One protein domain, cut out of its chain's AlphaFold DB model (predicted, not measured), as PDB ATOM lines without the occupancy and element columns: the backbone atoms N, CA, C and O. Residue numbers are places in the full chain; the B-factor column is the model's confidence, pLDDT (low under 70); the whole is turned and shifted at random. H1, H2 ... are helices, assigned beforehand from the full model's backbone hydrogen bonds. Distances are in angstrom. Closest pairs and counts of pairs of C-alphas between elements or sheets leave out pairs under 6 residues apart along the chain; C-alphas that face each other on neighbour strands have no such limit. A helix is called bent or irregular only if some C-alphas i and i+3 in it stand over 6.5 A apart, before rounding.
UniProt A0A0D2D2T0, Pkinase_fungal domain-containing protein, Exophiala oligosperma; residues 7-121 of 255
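AT A GLANCE: This is residues 7 to 121 of the 255 residues of the protein "Pkinase_fungal domain-containing protein" of Exophiala oligosperma (UniProt A0A0D2D2T0). Two layers of helices cross: H2, H3 and H5 run side by side in one layer, with H3 in the middle, and the hairpin of H6 and H7 makes the other, steeply across H3 and H5. H2 meets H3 near its beginning and then reaches outward to one end of the longest axis, while the short H1 and H4 sit towards the other end. The printed part has 115 residues with seven named helices, H1 to H7 in chain order, and no named strand; the class is all helix. It is compact, with a radius of gyration of the C-alphas of 13.7 A and spans of 43, 33 and 19 A.

IN THESE COORDINATES: H1 is residues 7 to 10, 5.0 A long, beginning at C-alpha 7 (253.904, 236.031, 340.065). H2, residues 16 to 32, is the longest helix at 25.1 A and ends at C-alpha 32 (292.282, 246.341, 331.927); it is only just irregular, C-alphas 17 and 20 being 7.0 A apart. H3 is residues 43 to 56, 20.0 A; H4, residues 58 to 62, 6.8 A; H5, residues 72 to 84, 18.7 A. H6, residues 90 to 101, is 16.3 A and irregular, with C-alphas 92 and 95 7.1 A apart. H7, residues 106 to 119, is 19.6 A and ends at C-alpha 119 (262.546, 257.382, 330.677).

HOW THE PARTS SIT: H3 touches H5 at a shallow tilt of 21 degrees, opposite ways; their closest C-alphas, Gln 55 and Ser 73, are 5.8 A apart. H2 and H3 form a helical hairpin at 29 degrees, touching through residues 17 to 21 and 49 to 54 alone, closest at the C-alphas of Leu 18 and Ala 53, 6.5 A. H6 and H7 form another at 8 degrees, closest at the C-alphas of Leu 96 and Lys 112, 6.1 A. H3 touches H6 at a steep tilt of 55 degrees, the same way, closest at the C-alphas of Ile 43 and Ala 90, 6.4 A. H5 and H7 only just touch, with 3 pairs of C-alphas within 8 A, the closest being Phe 79 and Leu 117, 6.6 A. H1 only just touches H7, with 3 such pairs, the closest being Ile 9 and Lys 107, 6.9 A. H4 touches H5, closest at the C-alphas of Ser 60 and Ser 73, 5.0 A. H2 and H5 are apart. In H3, H5 and H7 every O i to N i+4 pair is within hydrogen-bond range; in H2 11 of 13, in H6 5 of 8, and in H4 0 of 1, with 2 of 2 O i to N i+3 pairs; H1 is too short for an O i to N i+4 pair.

THE WHOLE: The C-alphas farthest apart, of Gly 33 and Gly 68, are 44.2 A apart. The printed part has no cut and no long link. Its mean pLDDT is 81.7; residues 7 to 10, 38 to 40, 66 to 69 and 119 to 121 are under 70.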
ATOM      1  N   GLN A   7     253.805 237.429 340.482       59.97
ATOM      2  CA  GLN A   7     253.904 236.031 340.065       59.97
ATOM      3  C   GLN A   7     254.695 235.851 338.763       59.97
ATOM      4  O   GLN A   7     255.572 235.006 338.708       59.97
ATOM      5  N   VAL A   8     254.492 236.696 337.746       64.56
ATOM      6  CA  VAL A   8     255.198 236.538 336.459       64.56
ATOM      7  C   VAL A   8     256.703 236.787 336.610       64.56
ATOM      8  O   VAL A   8     257.501 236.133 335.942       64.56
ATOM      9  N   ILE A   9     257.091 237.700 337.506       65.56
ATOM     10  CA  ILE A   9     258.498 237.969 337.844       65.56
ATOM     11  C   ILE A   9     259.096 236.816 338.658       65.56
ATOM     12  O   ILE A   9     260.222 236.411 338.385       65.56
ATOM     13  N   GLN A  10     258.350 236.262 339.619       68.62
ATOM     14  CA  GLN A  10     258.787 235.082 340.378       68.62
ATOM     15  C   GLN A  10     258.973 233.850 339.481       68.62
ATOM     16  O   GLN A  10     259.938 233.113 339.653       68.62
ATOM     17  N   ASP A  11     258.098 233.667 338.493       75.50
ATOM     18  CA  ASP A  11     258.127 232.521 337.580       75.50
ATOM     19  C   ASP A  11     259.200 232.643 336.484       75.50
ATOM     20  O   ASP A  11     259.453 231.687 335.746       75.50
ATOM     21  N   ASN A  12     259.809 233.823 336.320       74.38
ATOM     22  CA  ASN A  12     260.787 234.097 335.267       74.38
ATOM     23  C   ASN A  12     261.965 234.924 335.808       74.38
ATOM     24  O   ASN A  12     262.123 236.087 335.416       74.38
ATOM     25  N   PRO A  13     262.792 234.338 336.692       77.31
ATOM     26  CA  PRO A  13     263.948 235.027 337.235       77.31
ATOM     27  C   PRO A  13     264.958 235.362 336.133       77.31
ATOM     28  O   PRO A  13     265.175 234.582 335.202       77.31
ATOM     29  N   ILE A  14     265.583 236.531 336.246       81.06
ATOM     30  CA  ILE A  14     266.573 237.042 335.286       81.06
ATOM     31  C   ILE A  14     267.973 237.118 335.881       81.06
ATOM     32  O   ILE A  14     268.939 237.132 335.126       81.06
ATOM     33  N   GLY A  15     268.094 237.110 337.211       78.19
ATOM     34  CA  GLY A  15     269.352 237.274 337.928       78.19
ATOM     35  C   GLY A  15     270.411 236.286 337.465       78.19
ATOM     36  O   GLY A  15     271.454 236.724 336.997       78.19
ATOM     37  N   ALA A  16     270.106 234.985 337.483       80.88
ATOM     38  CA  ALA A  16     271.019 233.942 337.001       80.88
ATOM     39  C   ALA A  16     271.313 234.051 335.492       80.88
ATOM     40  O   ALA A  16     272.405 233.748 335.025       80.88
ATOM     41  N   GLY A  17     270.344 234.535 334.710       81.00
ATOM     42  CA  GLY A  17     270.529 234.778 333.280       81.00
ATOM     43  C   GLY A  17     271.511 235.912 332.967       81.00
ATOM     44  O   GLY A  17     272.061 235.962 331.869       81.00
ATOM     45  N   LEU A  18     271.755 236.806 333.929       90.00
ATOM     46  CA  LEU A  18     272.705 237.911 333.816       90.00
ATOM     47  C   LEU A  18     274.103 237.562 334.352       90.00
ATOM     48  O   LEU A  18     274.999 238.399 334.250       90.00
ATOM     49  N   ASP A  19     274.328 236.353 334.875       88.50
ATOM     50  CA  ASP A  19     275.644 235.951 335.396       88.50
ATOM     51  C   ASP A  19     276.713 235.959 334.302       88.50
ATOM     52  O   ASP A  19     277.783 236.521 334.498       88.50
ATOM     53  N   THR A  20     276.388 235.492 333.091       87.50
ATOM     54  CA  THR A  20     277.311 235.559 331.944       87.50
ATOM     55  C   THR A  20     277.735 236.993 331.613       87.50
ATOM     56  O   THR A  20     278.889 237.239 331.260       87.50
ATOM     57  N   PHE A  21     276.824 237.961 331.748       91.19
ATOM     58  CA  PHE A  21     277.153 239.375 331.569       91.19
ATOM     59  C   PHE A  21     278.084 239.873 332.685       91.19
ATOM     60  O   PHE A  21     279.080 240.537 332.394       91.19
ATOM     61  N   ARG A  22     277.807 239.518 333.948       91.75
ATOM     62  CA  ARG A  22     278.663 239.880 335.093       91.75
ATOM     63  C   ARG A  22     280.065 239.296 334.958       91.75
ATOM     64  O   ARG A  22     281.035 240.021 335.159       91.75
ATOM     65  N   ASP A  23     280.176 238.033 334.562       90.12
ATOM     66  CA  ASP A  23     281.456 237.354 334.354       90.12
ATOM     67  C   ASP A  23     282.269 238.034 333.244       90.12
ATOM     68  O   ASP A  23     283.457 238.309 333.420       90.12
ATOM     69  N   SER A  24     281.619 238.385 332.127       88.00
ATOM     70  CA  SER A  24     282.240 239.135 331.025       88.00
ATOM     71  C   SER A  24     282.727 240.524 331.465       88.00
ATOM     72  O   SER A  24     283.847 240.940 331.140       88.00
ATOM     73  N   PHE A  25     281.918 241.231 332.260       89.00
ATOM     74  CA  PHE A  25     282.279 242.523 332.840       89.00
ATOM     75  C   PHE A  25     283.504 242.403 333.759       89.00
ATOM     76  O   PHE A  25     284.486 243.123 333.574       89.00
ATOM     77  N   ILE A  26     283.493 241.446 334.693       88.56
ATOM     78  CA  ILE A  26     284.605 241.204 335.623       88.56
ATOM     79  C   ILE A  26     285.885 240.846 334.859       88.56
ATOM     80  O   ILE A  26     286.938 241.430 335.127       88.56
ATOM     81  N   ALA A  27     285.805 239.947 333.873       87.75
ATOM     82  CA  ALA A  27     286.945 239.563 333.041       87.75
ATOM     83  C   ALA A  27     287.528 240.763 332.273       87.75
ATOM     84  O   ALA A  27     288.746 240.906 332.140       87.75
ATOM     85  N   THR A  28     286.666 241.670 331.806       85.88
ATOM     86  CA  THR A  28     287.082 242.904 331.132       85.88
ATOM     87  C   THR A  28     287.804 243.858 332.084       85.88
ATOM     88  O   THR A  28     288.875 244.360 331.735       85.88
ATOM     89  N   CYS A  29     287.281 244.068 333.295       84.75
ATOM     90  CA  CYS A  29     287.943 244.878 334.320       84.75
ATOM     91  C   CYS A  29     289.316 244.304 334.701       84.75
ATOM     92  O   CYS A  29     290.297 245.045 334.755       84.75
ATOM     93  N   GLN A  30     289.413 242.980 334.871       87.31
ATOM     94  CA  GLN A  30     290.674 242.287 335.157       87.31
ATOM     95  C   GLN A  30     291.701 242.473 334.036       87.31
ATOM     96  O   GLN A  30     292.852 242.811 334.309       87.31
ATOM     97  N   ARG A  31     291.287 242.319 332.771       85.62
ATOM     98  CA  ARG A  31     292.153 242.524 331.598       85.62
ATOM     99  C   ARG A  31     292.695 243.950 331.510       85.62
ATOM    100  O   ARG A  31     293.802 244.152 331.022       85.62
ATOM    101  N   LEU A  32     291.908 244.929 331.944       84.00
ATOM    102  CA  LEU A  32     292.282 246.341 331.927       84.00
ATOM    103  C   LEU A  32     293.020 246.784 333.200       84.00
ATOM    104  O   LEU A  32     293.516 247.906 333.241       84.00
ATOM    105  N   GLY A  33     293.120 245.924 334.220       82.44
ATOM    106  CA  GLY A  33     293.763 246.248 335.496       82.44
ATOM    107  C   GLY A  33     293.005 247.294 336.319       82.44
ATOM    108  O   GLY A  33     293.613 247.996 337.123       82.44
ATOM    109  N   VAL A  34     291.694 247.426 336.105       82.06
ATOM    110  CA  VAL A  34     290.852 248.449 336.741       82.06
ATOM    111  C   VAL A  34     289.883 247.810 337.727       82.06
ATOM    112  O   VAL A  34     289.474 246.659 337.569       82.06
ATOM    113  N   SER A  35     289.500 248.570 338.755       79.38
ATOM    114  CA  SER A  35     288.449 248.139 339.679       79.38
ATOM    115  C   SER A  35     287.114 247.972 338.930       79.38
ATOM    116  O   SER A  35     286.859 248.754 338.008       79.38
ATOM    117  N   PRO A  36     286.250 247.004 339.296       75.56
ATOM    118  CA  PRO A  36     284.943 246.811 338.671       75.56
ATOM    119  C   PRO A  36     284.033 248.034 338.868       75.56
ATOM    120  O   PRO A  36     283.347 248.169 339.879       75.56
ATOM    121  N   SER A  37     284.047 248.957 337.908       70.38
ATOM    122  CA  SER A  37     283.243 250.179 337.926       70.38
ATOM    123  C   SER A  37     282.749 250.532 336.521       70.38
ATOM    124  O   SER A  37     283.429 250.306 335.520       70.38
ATOM    125  N   THR A  38     281.547 251.107 336.456       64.25
ATOM    126  CA  THR A  38     280.934 251.612 335.218       64.25
ATOM    127  C   THR A  38     281.591 252.896 334.703       64.25
ATOM    128  O   THR A  38     281.280 253.321 333.600       64.25
ATOM    129  N   GLU A  39     282.467 253.529 335.487       65.88
ATOM    130  CA  GLU A  39     283.075 254.833 335.170       65.88
ATOM    131  C   GLU A  39     284.299 254.706 334.258       65.88
ATOM    132  O   GLU A  39     284.671 255.657 333.578       65.88
ATOM    133  N   VAL A  40     284.931 253.528 334.233       61.25
ATOM    134  CA  VAL A  40     286.180 253.292 333.488       61.25
ATOM    135  C   VAL A  40     285.928 252.645 332.122       61.25
ATOM    136  O   VAL A  40     286.798 252.633 331.253       61.25
ATOM    137  N   LEU A  41     284.730 252.102 331.915       73.06
ATOM    138  CA  LEU A  41     284.352 251.376 330.708       73.06
ATOM    139  C   LEU A  41     283.394 252.196 329.850       73.06
ATOM    140  O   LEU A  41     282.626 253.012 330.349       73.06
ATOM    141  N   ASN A  42     283.418 251.951 328.538       83.75
ATOM    142  CA  ASN A  42     282.480 252.579 327.615       83.75
ATOM    143  C   ASN A  42     281.043 252.153 327.969       83.75
ATOM    144  O   ASN A  42     280.636 251.019 327.701       83.75
ATOM    145  N   ILE A  43     280.289 253.081 328.564       85.12
ATOM    146  CA  ILE A  43     278.929 252.856 329.067       85.12
ATOM    147  C   ILE A  43     277.985 252.420 327.944       85.12
ATOM    148  O   ILE A  43     277.144 251.556 328.179       85.12
ATOM    149  N   LYS A  44     278.138 252.949 326.721       85.31
ATOM    150  CA  LYS A  44     277.296 252.547 325.584       85.31
ATOM    151  C   LYS A  44     277.504 251.078 325.230       85.31
ATOM    152  O   LYS A  44     276.530 250.347 325.108       85.31
ATOM    153  N   ASN A  45     278.750 250.616 325.146       85.75
ATOM    154  CA  ASN A  45     279.022 249.206 324.847       85.75
ATOM    155  C   ASN A  45     278.488 248.289 325.956       85.75
ATOM    156  O   ASN A  45     277.810 247.311 325.664       85.75
ATOM    157  N   LEU A  46     278.699 248.658 327.225       88.31
ATOM    158  CA  LEU A  46     278.140 247.913 328.358       88.31
ATOM    159  C   LEU A  46     276.607 247.874 328.343       88.31
ATOM    160  O   LEU A  46     276.009 246.860 328.697       88.31
ATOM    161  N   ALA A  47     275.968 248.969 327.935       90.00
ATOM    162  CA  ALA A  47     274.526 249.048 327.770       90.00
ATOM    163  C   ALA A  47     274.029 248.098 326.670       90.00
ATOM    164  O   ALA A  47     273.075 247.356 326.897       90.00
ATOM    165  N   LEU A  48     274.693 248.074 325.510       89.38
ATOM    166  CA  LEU A  48     274.360 247.168 324.403       89.38
ATOM    167  C   LEU A  48     274.552 245.696 324.795       89.38
ATOM    168  O   LEU A  48     273.690 244.863 324.497       89.38
ATOM    169  N   ASP A  49     275.628 245.381 325.518       89.94
ATOM    170  CA  ASP A  49     275.897 244.038 326.040       89.94
ATOM    171  C   ASP A  49     274.815 243.601 327.038       89.94
ATOM    172  O   ASP A  49     274.285 242.490 326.941       89.94
ATOM    173  N   LEU A  50     274.423 244.490 327.960       91.75
ATOM    174  CA  LEU A  50     273.346 244.231 328.917       91.75
ATOM    175  C   LEU A  50     272.009 243.992 328.204       91.75
ATOM    176  O   LEU A  50     271.292 243.041 328.518       91.75
ATOM    177  N   VAL A  51     271.663 244.842 327.238       91.31
ATOM    178  CA  VAL A  51     270.417 244.722 326.472       91.31
ATOM    179  C   VAL A  51     270.396 243.419 325.671       91.31
ATOM    180  O   VAL A  51     269.361 242.752 325.618       91.31
ATOM    181  N   SER A  52     271.530 243.008 325.107       89.25
ATOM    182  CA  SER A  52     271.672 241.726 324.410       89.25
ATOM    183  C   SER A  52     271.502 240.541 325.363       89.25
ATOM    184  O   SER A  52     270.766 239.599 325.059       89.25
ATOM    185  N   ALA A  53     272.118 240.600 326.549       91.19
ATOM    186  CA  ALA A  53     271.955 239.580 327.582       91.19
ATOM    187  C   ALA A  53     270.486 239.444 328.004       91.19
ATOM    188  O   ALA A  53     269.953 238.337 328.008       91.19
ATOM    189  N   LEU A  54     269.805 240.568 328.257       89.94
ATOM    190  CA  LEU A  54     268.379 240.595 328.586       89.94
ATOM    191  C   LEU A  54     267.517 240.020 327.455       89.94
ATOM    192  O   LEU A  54     266.633 239.210 327.726       89.94
ATOM    193  N   GLN A  55     267.766 240.371 326.190       88.88
ATOM    194  CA  GLN A  55     267.004 239.842 325.047       88.88
ATOM    195  C   GLN A  55     267.111 238.317 324.911       88.88
ATOM    196  O   GLN A  55     266.131 237.660 324.548       88.88
ATOM    197  N   ASN A  56     268.263 237.742 325.257       87.25
ATOM    198  CA  ASN A  56     268.483 236.297 325.195       87.25
ATOM    199  C   ASN A  56     267.730 235.514 326.284       87.25
ATOM    200  O   ASN A  56     267.567 234.294 326.170       87.25
ATOM    201  N   LEU A  57     267.206 236.185 327.315       87.69
ATOM    202  CA  LEU A  57     266.471 235.520 328.385       87.69
ATOM    203  C   LEU A  57     265.073 235.074 327.929       87.69
ATOM    204  O   LEU A  57     264.331 235.849 327.314       87.69
ATOM    205  N   PRO A  58     264.626 233.855 328.293       83.06
ATOM    206  CA  PRO A  58     263.254 233.412 328.038       83.06
ATOM    207  C   PRO A  58     262.197 234.346 328.643       83.06
ATOM    208  O   PRO A  58     261.123 234.515 328.063       83.06
ATOM    209  N   ALA A  59     262.516 234.977 329.779       83.38
ATOM    210  CA  ALA A  59     261.664 235.955 330.447       83.38
ATOM    211  C   ALA A  59     261.254 237.096 329.504       83.38
ATOM    212  O   ALA A  59     260.088 237.482 329.468       83.38
ATOM    213  N   SER A  60     262.172 237.569 328.659       84.19
ATOM    214  CA  SER A  60     261.950 238.740 327.807       84.19
ATOM    215  C   SER A  60     260.889 238.541 326.731       84.19
ATOM    216  O   SER A  60     260.238 239.497 326.309       84.19
ATOM    217  N   ARG A  61     260.665 237.288 326.324       81.69
ATOM    218  CA  ARG A  61     259.606 236.910 325.377       81.69
ATOM    219  C   ARG A  61     258.250 236.698 326.049       81.69
ATOM    220  O   ARG A  61     257.225 236.796 325.383       81.69
ATOM    221  N   LYS A  62     258.239 236.390 327.345       81.69
ATOM    222  CA  LYS A  62     257.016 236.142 328.124       81.69
ATOM    223  C   LYS A  62     256.453 237.415 328.747       81.69
ATOM    224  O   LYS A  62     255.252 237.505 328.991       81.69
ATOM    225  N   LEU A  63     257.319 238.382 329.025       82.12
ATOM    226  CA  LEU A  63     256.955 239.639 329.658       82.12
ATOM    227  C   LEU A  63     256.359 240.627 328.650       82.12
ATOM    228  O   LEU A  63     256.831 240.776 327.521       82.12
ATOM    229  N   SER A  64     255.294 241.301 329.074       79.12
ATOM    230  CA  SER A  64     254.606 242.332 328.295       79.12
ATOM    231  C   SER A  64     255.291 243.690 328.448       79.12
ATOM    232  O   SER A  64     255.929 243.947 329.464       79.12
ATOM    233  N   SER A  65     255.127 244.566 327.456       80.44
ATOM    234  CA  SER A  65     255.541 245.971 327.571       80.44
ATOM    235  C   SER A  65     254.784 246.682 328.698       80.44
ATOM    236  O   SER A  65     253.603 246.404 328.931       80.44
ATOM    237  N   ASN A  66     255.423 247.650 329.360       69.12
ATOM    238  CA  ASN A  66     254.751 248.498 330.348       69.12
ATOM    239  C   ASN A  66     253.853 249.580 329.720       69.12
ATOM    240  O   ASN A  66     252.997 250.129 330.407       69.12
ATOM    241  N   THR A  67     254.001 249.843 328.418       63.97
ATOM    242  CA  THR A  67     253.165 250.787 327.660       63.97
ATOM    243  C   THR A  67     251.817 250.179 327.256       63.97
ATOM    244  O   THR A  67     250.995 250.828 326.613       63.97
ATOM    245  N   GLY A  68     251.579 248.907 327.598       61.19
ATOM    246  CA  GLY A  68     250.363 248.171 327.250       61.19
ATOM    247  C   GLY A  68     250.317 247.670 325.802       61.19
ATOM    248  O   GLY A  68     249.392 246.938 325.450       61.19
ATOM    249  N   ARG A  69     251.309 248.002 324.961       66.62
ATOM    250  CA  ARG A  69     251.404 247.537 323.569       66.62
ATOM    251  C   ARG A  69     252.760 246.881 323.292       66.62
ATOM    252  O   ARG A  69     253.774 247.555 323.164       66.62
ATOM    253  N   GLY A  70     252.746 245.565 323.083       75.69
ATOM    254  CA  GLY A  70     253.924 244.788 322.680       75.69
ATOM    255  C   GLY A  70     254.559 243.993 323.822       75.69
ATOM    256  O   GLY A  70     253.920 243.718 324.840       75.69
ATOM    257  N   SER A  71     255.811 243.585 323.630       82.62
ATOM    258  CA  SER A  71     256.570 242.742 324.559       82.62
ATOM    259  C   SER A  71     257.772 243.482 325.133       82.62
ATOM    260  O   SER A  71     258.297 244.402 324.507       82.62
ATOM    261  N   PHE A  72     258.252 243.023 326.289       84.25
ATOM    262  CA  PHE A  72     259.490 243.518 326.890       84.25
ATOM    263  C   PHE A  72     260.680 243.367 325.933       84.25
ATOM    264  O   PHE A  72     261.486 244.279 325.793       84.25
ATOM    265  N   SER A  73     260.747 242.257 325.187       85.50
ATOM    266  CA  SER A  73     261.729 242.084 324.110       85.50
ATOM    267  C   SER A  73     261.653 243.187 323.050       85.50
ATOM    268  O   SER A  73     262.693 243.634 322.584       85.50
ATOM    269  N   GLY A  74     260.452 243.626 322.663       83.38
ATOM    270  CA  GLY A  74     260.286 244.716 321.699       83.38
ATOM    271  C   GLY A  74     260.761 246.059 322.252       83.38
ATOM    272  O   GLY A  74     261.385 246.833 321.527       83.38
ATOM    273  N   ASP A  75     260.519 246.317 323.537       84.75
ATOM    274  CA  ASP A  75     261.013 247.521 324.212       84.75
ATOM    275  C   ASP A  75     262.544 247.521 324.302       84.75
ATOM    276  O   ASP A  75     263.173 248.533 324.001       84.75
ATOM    277  N   LEU A  76     263.157 246.370 324.600       88.00
ATOM    278  CA  LEU A  76     264.612 246.203 324.563       88.00
ATOM    279  C   LEU A  76     265.191 246.465 323.166       88.00
ATOM    280  O   LEU A  76     266.220 247.126 323.057       88.00
ATOM    281  N   SER A  77     264.543 245.992 322.095       84.62
ATOM    282  CA  SER A  77     265.008 246.253 320.725       84.62
ATOM    283  C   SER A  77     264.932 247.737 320.354       84.62
ATOM    284  O   SER A  77     265.837 248.252 319.699       84.62
ATOM    285  N   ARG A  78     263.887 248.451 320.793       83.88
ATOM    286  CA  ARG A  78     263.796 249.912 320.607       83.88
ATOM    287  C   ARG A  78     264.891 250.632 321.379       83.88
ATOM    288  O   ARG A  78     265.552 251.506 320.830       83.88
ATOM    289  N   PHE A  79     265.104 250.234 322.627       86.50
ATOM    290  CA  PHE A  79     266.125 250.822 323.479       86.50
ATOM    291  C   PHE A  79     267.542 250.573 322.953       86.50
ATOM    292  O   PHE A  79     268.375 251.471 322.996       86.50
ATOM    293  N   TYR A  80     267.801 249.404 322.358       86.44
ATOM    294  CA  TYR A  80     269.055 249.125 321.654       86.44
ATOM    295  C   TYR A  80     269.339 250.175 320.569       86.44
ATOM    296  O   TYR A  80     270.417 250.761 320.544       86.44
ATOM    297  N   ALA A  81     268.353 250.462 319.709       80.38
ATOM    298  CA  ALA A  81     268.489 251.483 318.669       80.38
ATOM    299  C   ALA A  81     268.685 252.893 319.252       80.38
ATOM    300  O   ALA A  81     269.402 253.709 318.678       80.38
ATOM    301  N   GLN A  82     268.080 253.182 320.409       81.81
ATOM    302  CA  GLN A  82     268.292 254.449 321.103       81.81
ATOM    303  C   GLN A  82     269.723 254.582 321.620       81.81
ATOM    304  O   GLN A  82     270.319 255.626 321.392       81.81
ATOM    305  N   ILE A  83     270.297 253.550 322.249       82.62
ATOM    306  CA  ILE A  83     271.683 253.579 322.758       82.62
ATOM    307  C   ILE A  83     272.689 253.893 321.638       82.62
ATOM    308  O   ILE A  83     273.639 254.661 321.843       82.62
ATOM    309  N   ASP A  84     272.458 253.319 320.455       76.81
ATOM    310  CA  ASP A  84     273.294 253.525 319.269       76.81
ATOM    311  C   ASP A  84     273.187 254.958 318.708       76.81
ATOM    312  O   ASP A  84     274.096 255.446 318.039       76.81
ATOM    313  N   SER A  85     272.122 255.693 319.048       76.94
ATOM    314  CA  SER A  85     271.937 257.081 318.614       76.94
ATOM    315  C   SER A  85     272.891 258.066 319.307       76.94
ATOM    316  O   SER A  85     273.300 257.896 320.462       76.94
ATOM    317  N   GLU A  86     273.210 259.165 318.622       70.50
ATOM    318  CA  GLU A  86     274.043 260.246 319.172       70.50
ATOM    319  C   GLU A  86     273.375 260.993 320.337       70.50
ATOM    320  O   GLU A  86     274.065 261.549 321.185       70.50
ATOM    321  N   GLN A  87     272.042 260.969 320.409       72.69
ATOM    322  CA  GLN A  87     271.248 261.704 321.403       72.69
ATOM    323  C   GLN A  87     271.054 260.942 322.721       72.69
ATOM    324  O   GLN A  87     270.418 261.453 323.642       72.69
ATOM    325  N   PHE A  88     271.574 259.718 322.826       79.69
ATOM    326  CA  PHE A  88     271.427 258.909 324.028       79.69
ATOM    327  C   PHE A  88     272.223 259.473 325.207       79.69
ATOM    328  O   PHE A  88     273.458 259.482 325.188       79.69
ATOM    329  N   ASP A  89     271.517 259.858 326.271       80.81
ATOM    330  CA  ASP A  89     272.146 260.168 327.550       80.81
ATOM    331  C   ASP A  89     272.586 258.876 328.249       80.81
ATOM    332  O   ASP A  89     271.798 258.189 328.905       80.81
ATOM    333  N   ALA A  90     273.876 258.561 328.142       81.62
ATOM    334  CA  ALA A  90     274.477 257.390 328.773       81.62
ATOM    335  C   ALA A  90     274.342 257.383 330.306       81.62
ATOM    336  O   ALA A  90     274.426 256.316 330.913       81.62
ATOM    337  N   ASN A  91     274.101 258.530 330.951       83.50
ATOM    338  CA  ASN A  91     273.929 258.577 332.402       83.50
ATOM    339  C   ASN A  91     272.625 257.917 332.861       83.50
ATOM    340  O   ASN A  91     272.582 257.356 333.958       83.50
ATOM    341  N   SER A  92     271.597 257.912 332.008       83.44
ATOM    342  CA  SER A  92     270.280 257.330 332.300       83.44
ATOM    343  C   SER A  92     270.329 255.824 332.609       83.44
ATOM    344  O   SER A  92     269.546 255.328 333.420       83.44
ATOM    345  N   ILE A  93     271.284 255.083 332.028       88.50
ATOM    346  CA  ILE A  93     271.404 253.626 332.213       88.50
ATOM    347  C   ILE A  93     272.384 253.224 333.328       88.50
ATOM    348  O   ILE A  93     272.335 252.091 333.816       88.50
ATOM    349  N   ILE A  94     273.236 254.139 333.805       88.00
ATOM    350  CA  ILE A  94     274.207 253.861 334.882       88.00
ATOM    351  C   ILE A  94     273.546 253.235 336.126       88.00
ATOM    352  O   ILE A  94     274.089 252.251 336.641       88.00
ATOM    353  N   PRO A  95     272.389 253.723 336.625       89.25
ATOM    354  CA  PRO A  95     271.743 253.130 337.794       89.25
ATOM    355  C   PRO A  95     271.351 251.663 337.587       89.25
ATOM    356  O   PRO A  95     271.492 250.861 338.508       89.25
ATOM    357  N   LEU A  96     270.883 251.305 336.385       90.56
ATOM    358  CA  LEU A  96     270.527 249.929 336.042       90.56
ATOM    359  C   LEU A  96     271.775 249.046 335.952       90.56
ATOM    360  O   LEU A  96     271.800 247.969 336.542       90.56
ATOM    361  N   LEU A  97     272.821 249.517 335.266       90.12
ATOM    362  CA  LEU A  97     274.093 248.797 335.155       90.12
ATOM    363  C   LEU A  97     274.683 248.497 336.535       90.12
ATOM    364  O   LEU A  97     275.069 247.361 336.803       90.12
ATOM    365  N   ARG A  98     274.700 249.489 337.432       89.88
ATOM    366  CA  ARG A  98     275.203 249.330 338.801       89.88
ATOM    367  C   ARG A  98     274.431 248.258 339.571       89.88
ATOM    368  O   ARG A  98     275.052 247.413 340.211       89.88
ATOM    369  N   ASP A  99     273.103 248.265 339.492       90.50
ATOM    370  CA  ASP A  99     272.269 247.275 340.181       90.50
ATOM    371  C   ASP A  99     272.469 245.863 339.605       90.50
ATOM    372  O   ASP A  99     272.542 244.894 340.365       90.50
ATOM    373  N   VAL A 100     272.623 245.735 338.281       91.25
ATOM    374  CA  VAL A 100     272.931 244.449 337.637       91.25
ATOM    375  C   VAL A 100     274.290 243.934 338.094       91.25
ATOM    376  O   VAL A 100     274.367 242.790 338.541       91.25
ATOM    377  N   ILE A 101     275.334 244.764 338.024       89.25
ATOM    378  CA  ILE A 101     276.708 244.408 338.412       89.25
ATOM    379  C   ILE A 101     276.764 243.974 339.880       89.25
ATOM    380  O   ILE A 101     277.390 242.967 340.196       89.25
ATOM    381  N   ASN A 102     276.043 244.669 340.761       88.94
ATOM    382  CA  ASN A 102     275.995 244.359 342.191       88.94
ATOM    383  C   ASN A 102     275.075 243.178 342.549       88.94
ATOM    384  O   ASN A 102     274.909 242.877 343.729       88.94
ATOM    385  N   GLY A 103     274.456 242.518 341.565       87.94
ATOM    386  CA  GLY A 103     273.601 241.356 341.808       87.94
ATOM    387  C   GLY A 103     272.318 241.695 342.570       87.94
ATOM    388  O   GLY A 103     271.887 240.922 343.425       87.94
ATOM    389  N   ALA A 104     271.715 242.856 342.297       90.00
ATOM    390  CA  ALA A 104     270.468 243.247 342.944       90.00
ATOM    391  C   ALA A 104     269.343 242.214 342.688       90.00
ATOM    392  O   ALA A 104     269.351 241.527 341.665       90.00
ATOM    393  N   PRO A 105     268.339 242.113 343.582       87.06
ATOM    394  CA  PRO A 105     267.241 241.162 343.420       87.06
ATOM    395  C   PRO A 105     266.428 241.416 342.145       87.06
ATOM    396  O   PRO A 105     266.172 242.567 341.793       87.06
ATOM    397  N   ASP A 106     265.906 240.355 341.527       84.88
ATOM    398  CA  ASP A 106     265.157 240.429 340.259       84.88
ATOM    399  C   ASP A 106     264.011 241.434 340.272       84.88
ATOM    400  O   ASP A 106     263.814 242.169 339.310       84.88
ATOM    401  N   LYS A 107     263.280 241.531 341.387       84.44
ATOM    402  CA  LYS A 107     262.211 242.527 341.544       84.44
ATOM    403  C   LYS A 107     262.729 243.957 341.346       84.44
ATOM    404  O   LYS A 107     262.066 244.762 340.695       84.44
ATOM    405  N   THR A 108     263.901 244.260 341.898       86.06
ATOM    406  CA  THR A 108     264.564 245.561 341.768       86.06
ATOM    407  C   THR A 108     265.072 245.764 340.345       86.06
ATOM    408  O   THR A 108     264.828 246.822 339.764       86.06
ATOM    409  N   LEU A 109     265.705 244.740 339.761       87.75
ATOM    410  CA  LEU A 109     266.214 244.785 338.389       87.75
ATOM    411  C   LEU A 109     265.096 245.029 337.375       87.75
ATOM    412  O   LEU A 109     265.237 245.892 336.517       87.75
ATOM    413  N   PHE A 110     263.961 244.342 337.507       82.69
ATOM    414  CA  PHE A 110     262.806 244.560 336.640       82.69
ATOM    415  C   PHE A 110     262.235 245.958 336.792       82.69
ATOM    416  O   PHE A 110     262.022 246.634 335.790       82.69
ATOM    417  N   ALA A 111     261.994 246.403 338.028       83.69
ATOM    418  CA  ALA A 111     261.439 247.729 338.260       83.69
ATOM    419  C   ALA A 111     262.310 248.819 337.636       83.69
ATOM    420  O   ALA A 111     261.797 249.724 336.979       83.69
ATOM    421  N   LYS A 112     263.629 248.679 337.778       87.06
ATOM    422  CA  LYS A 112     264.575 249.626 337.210       87.06
ATOM    423  C   LYS A 112     264.703 249.501 335.696       87.06
ATOM    424  O   LYS A 112     264.699 250.524 335.030       87.06
ATOM    425  N   ALA A 113     264.718 248.289 335.142       84.88
ATOM    426  CA  ALA A 113     264.735 248.080 333.696       84.88
ATOM    427  C   ALA A 113     263.513 248.722 333.029       84.88
ATOM    428  O   ALA A 113     263.666 249.471 332.071       84.88
ATOM    429  N   TYR A 114     262.308 248.513 333.567       81.25
ATOM    430  CA  TYR A 114     261.107 249.177 333.054       81.25
ATOM    431  C   TYR A 114     261.173 250.700 333.194       81.25
ATOM    432  O   TYR A 114     260.790 251.399 332.259       81.25
ATOM    433  N   ALA A 115     261.662 251.224 334.322       83.38
ATOM    434  CA  ALA A 115     261.826 252.664 334.506       83.38
ATOM    435  C   ALA A 115     262.780 253.256 333.457       83.38
ATOM    436  O   ALA A 115     262.380 254.151 332.719       83.38
ATOM    437  N   THR A 116     263.972 252.675 333.295       83.81
ATOM    438  CA  THR A 116     264.966 253.107 332.303       83.81
ATOM    439  C   THR A 116     264.419 253.045 330.876       83.81
ATOM    440  O   THR A 116     264.606 253.990 330.113       83.81
ATOM    441  N   LEU A 117     263.691 251.981 330.514       78.62
ATOM    442  CA  LEU A 117     263.061 251.857 329.194       78.62
ATOM    443  C   LEU A 117     261.981 252.925 328.947       78.62
ATOM    444  O   LEU A 117     261.791 253.339 327.809       78.62
ATOM    445  N   THR A 118     261.293 253.387 329.996       70.62
ATOM    446  CA  THR A 118     260.244 254.422 329.899       70.62
ATOM    447  C   THR A 118     260.821 255.830 329.884       70.62
ATOM    448  O   THR A 118     260.341 256.690 329.159       70.62
ATOM    449  N   GLU A 119     261.854 256.089 330.679       63.84
ATOM    450  CA  GLU A 119     262.546 257.382 330.677       63.84
ATOM    451  C   GLU A 119     263.304 257.606 329.365       63.84
ATOM    452  O   GLU A 119     263.412 258.736 328.899       63.84
ATOM    453  N   SER A 120     263.782 256.524 328.743       55.69
ATOM    454  CA  SER A 120     264.493 256.585 327.464       55.69
ATOM    455  C   SER A 120     263.561 256.702 326.266       55.69
ATOM    456  O   SER A 120     263.997 257.108 325.190       55.69
ATOM    457  N   THR A 121     262.269 256.389 326.413       48.94
ATOM    458  CA  THR A 121     261.304 256.843 325.413       48.94
ATOM    459  C   THR A 121     261.195 258.362 325.517       48.94
ATOM    460  O   THR A 121     260.861 258.855 326.595       48.94
TER     461      THR A 121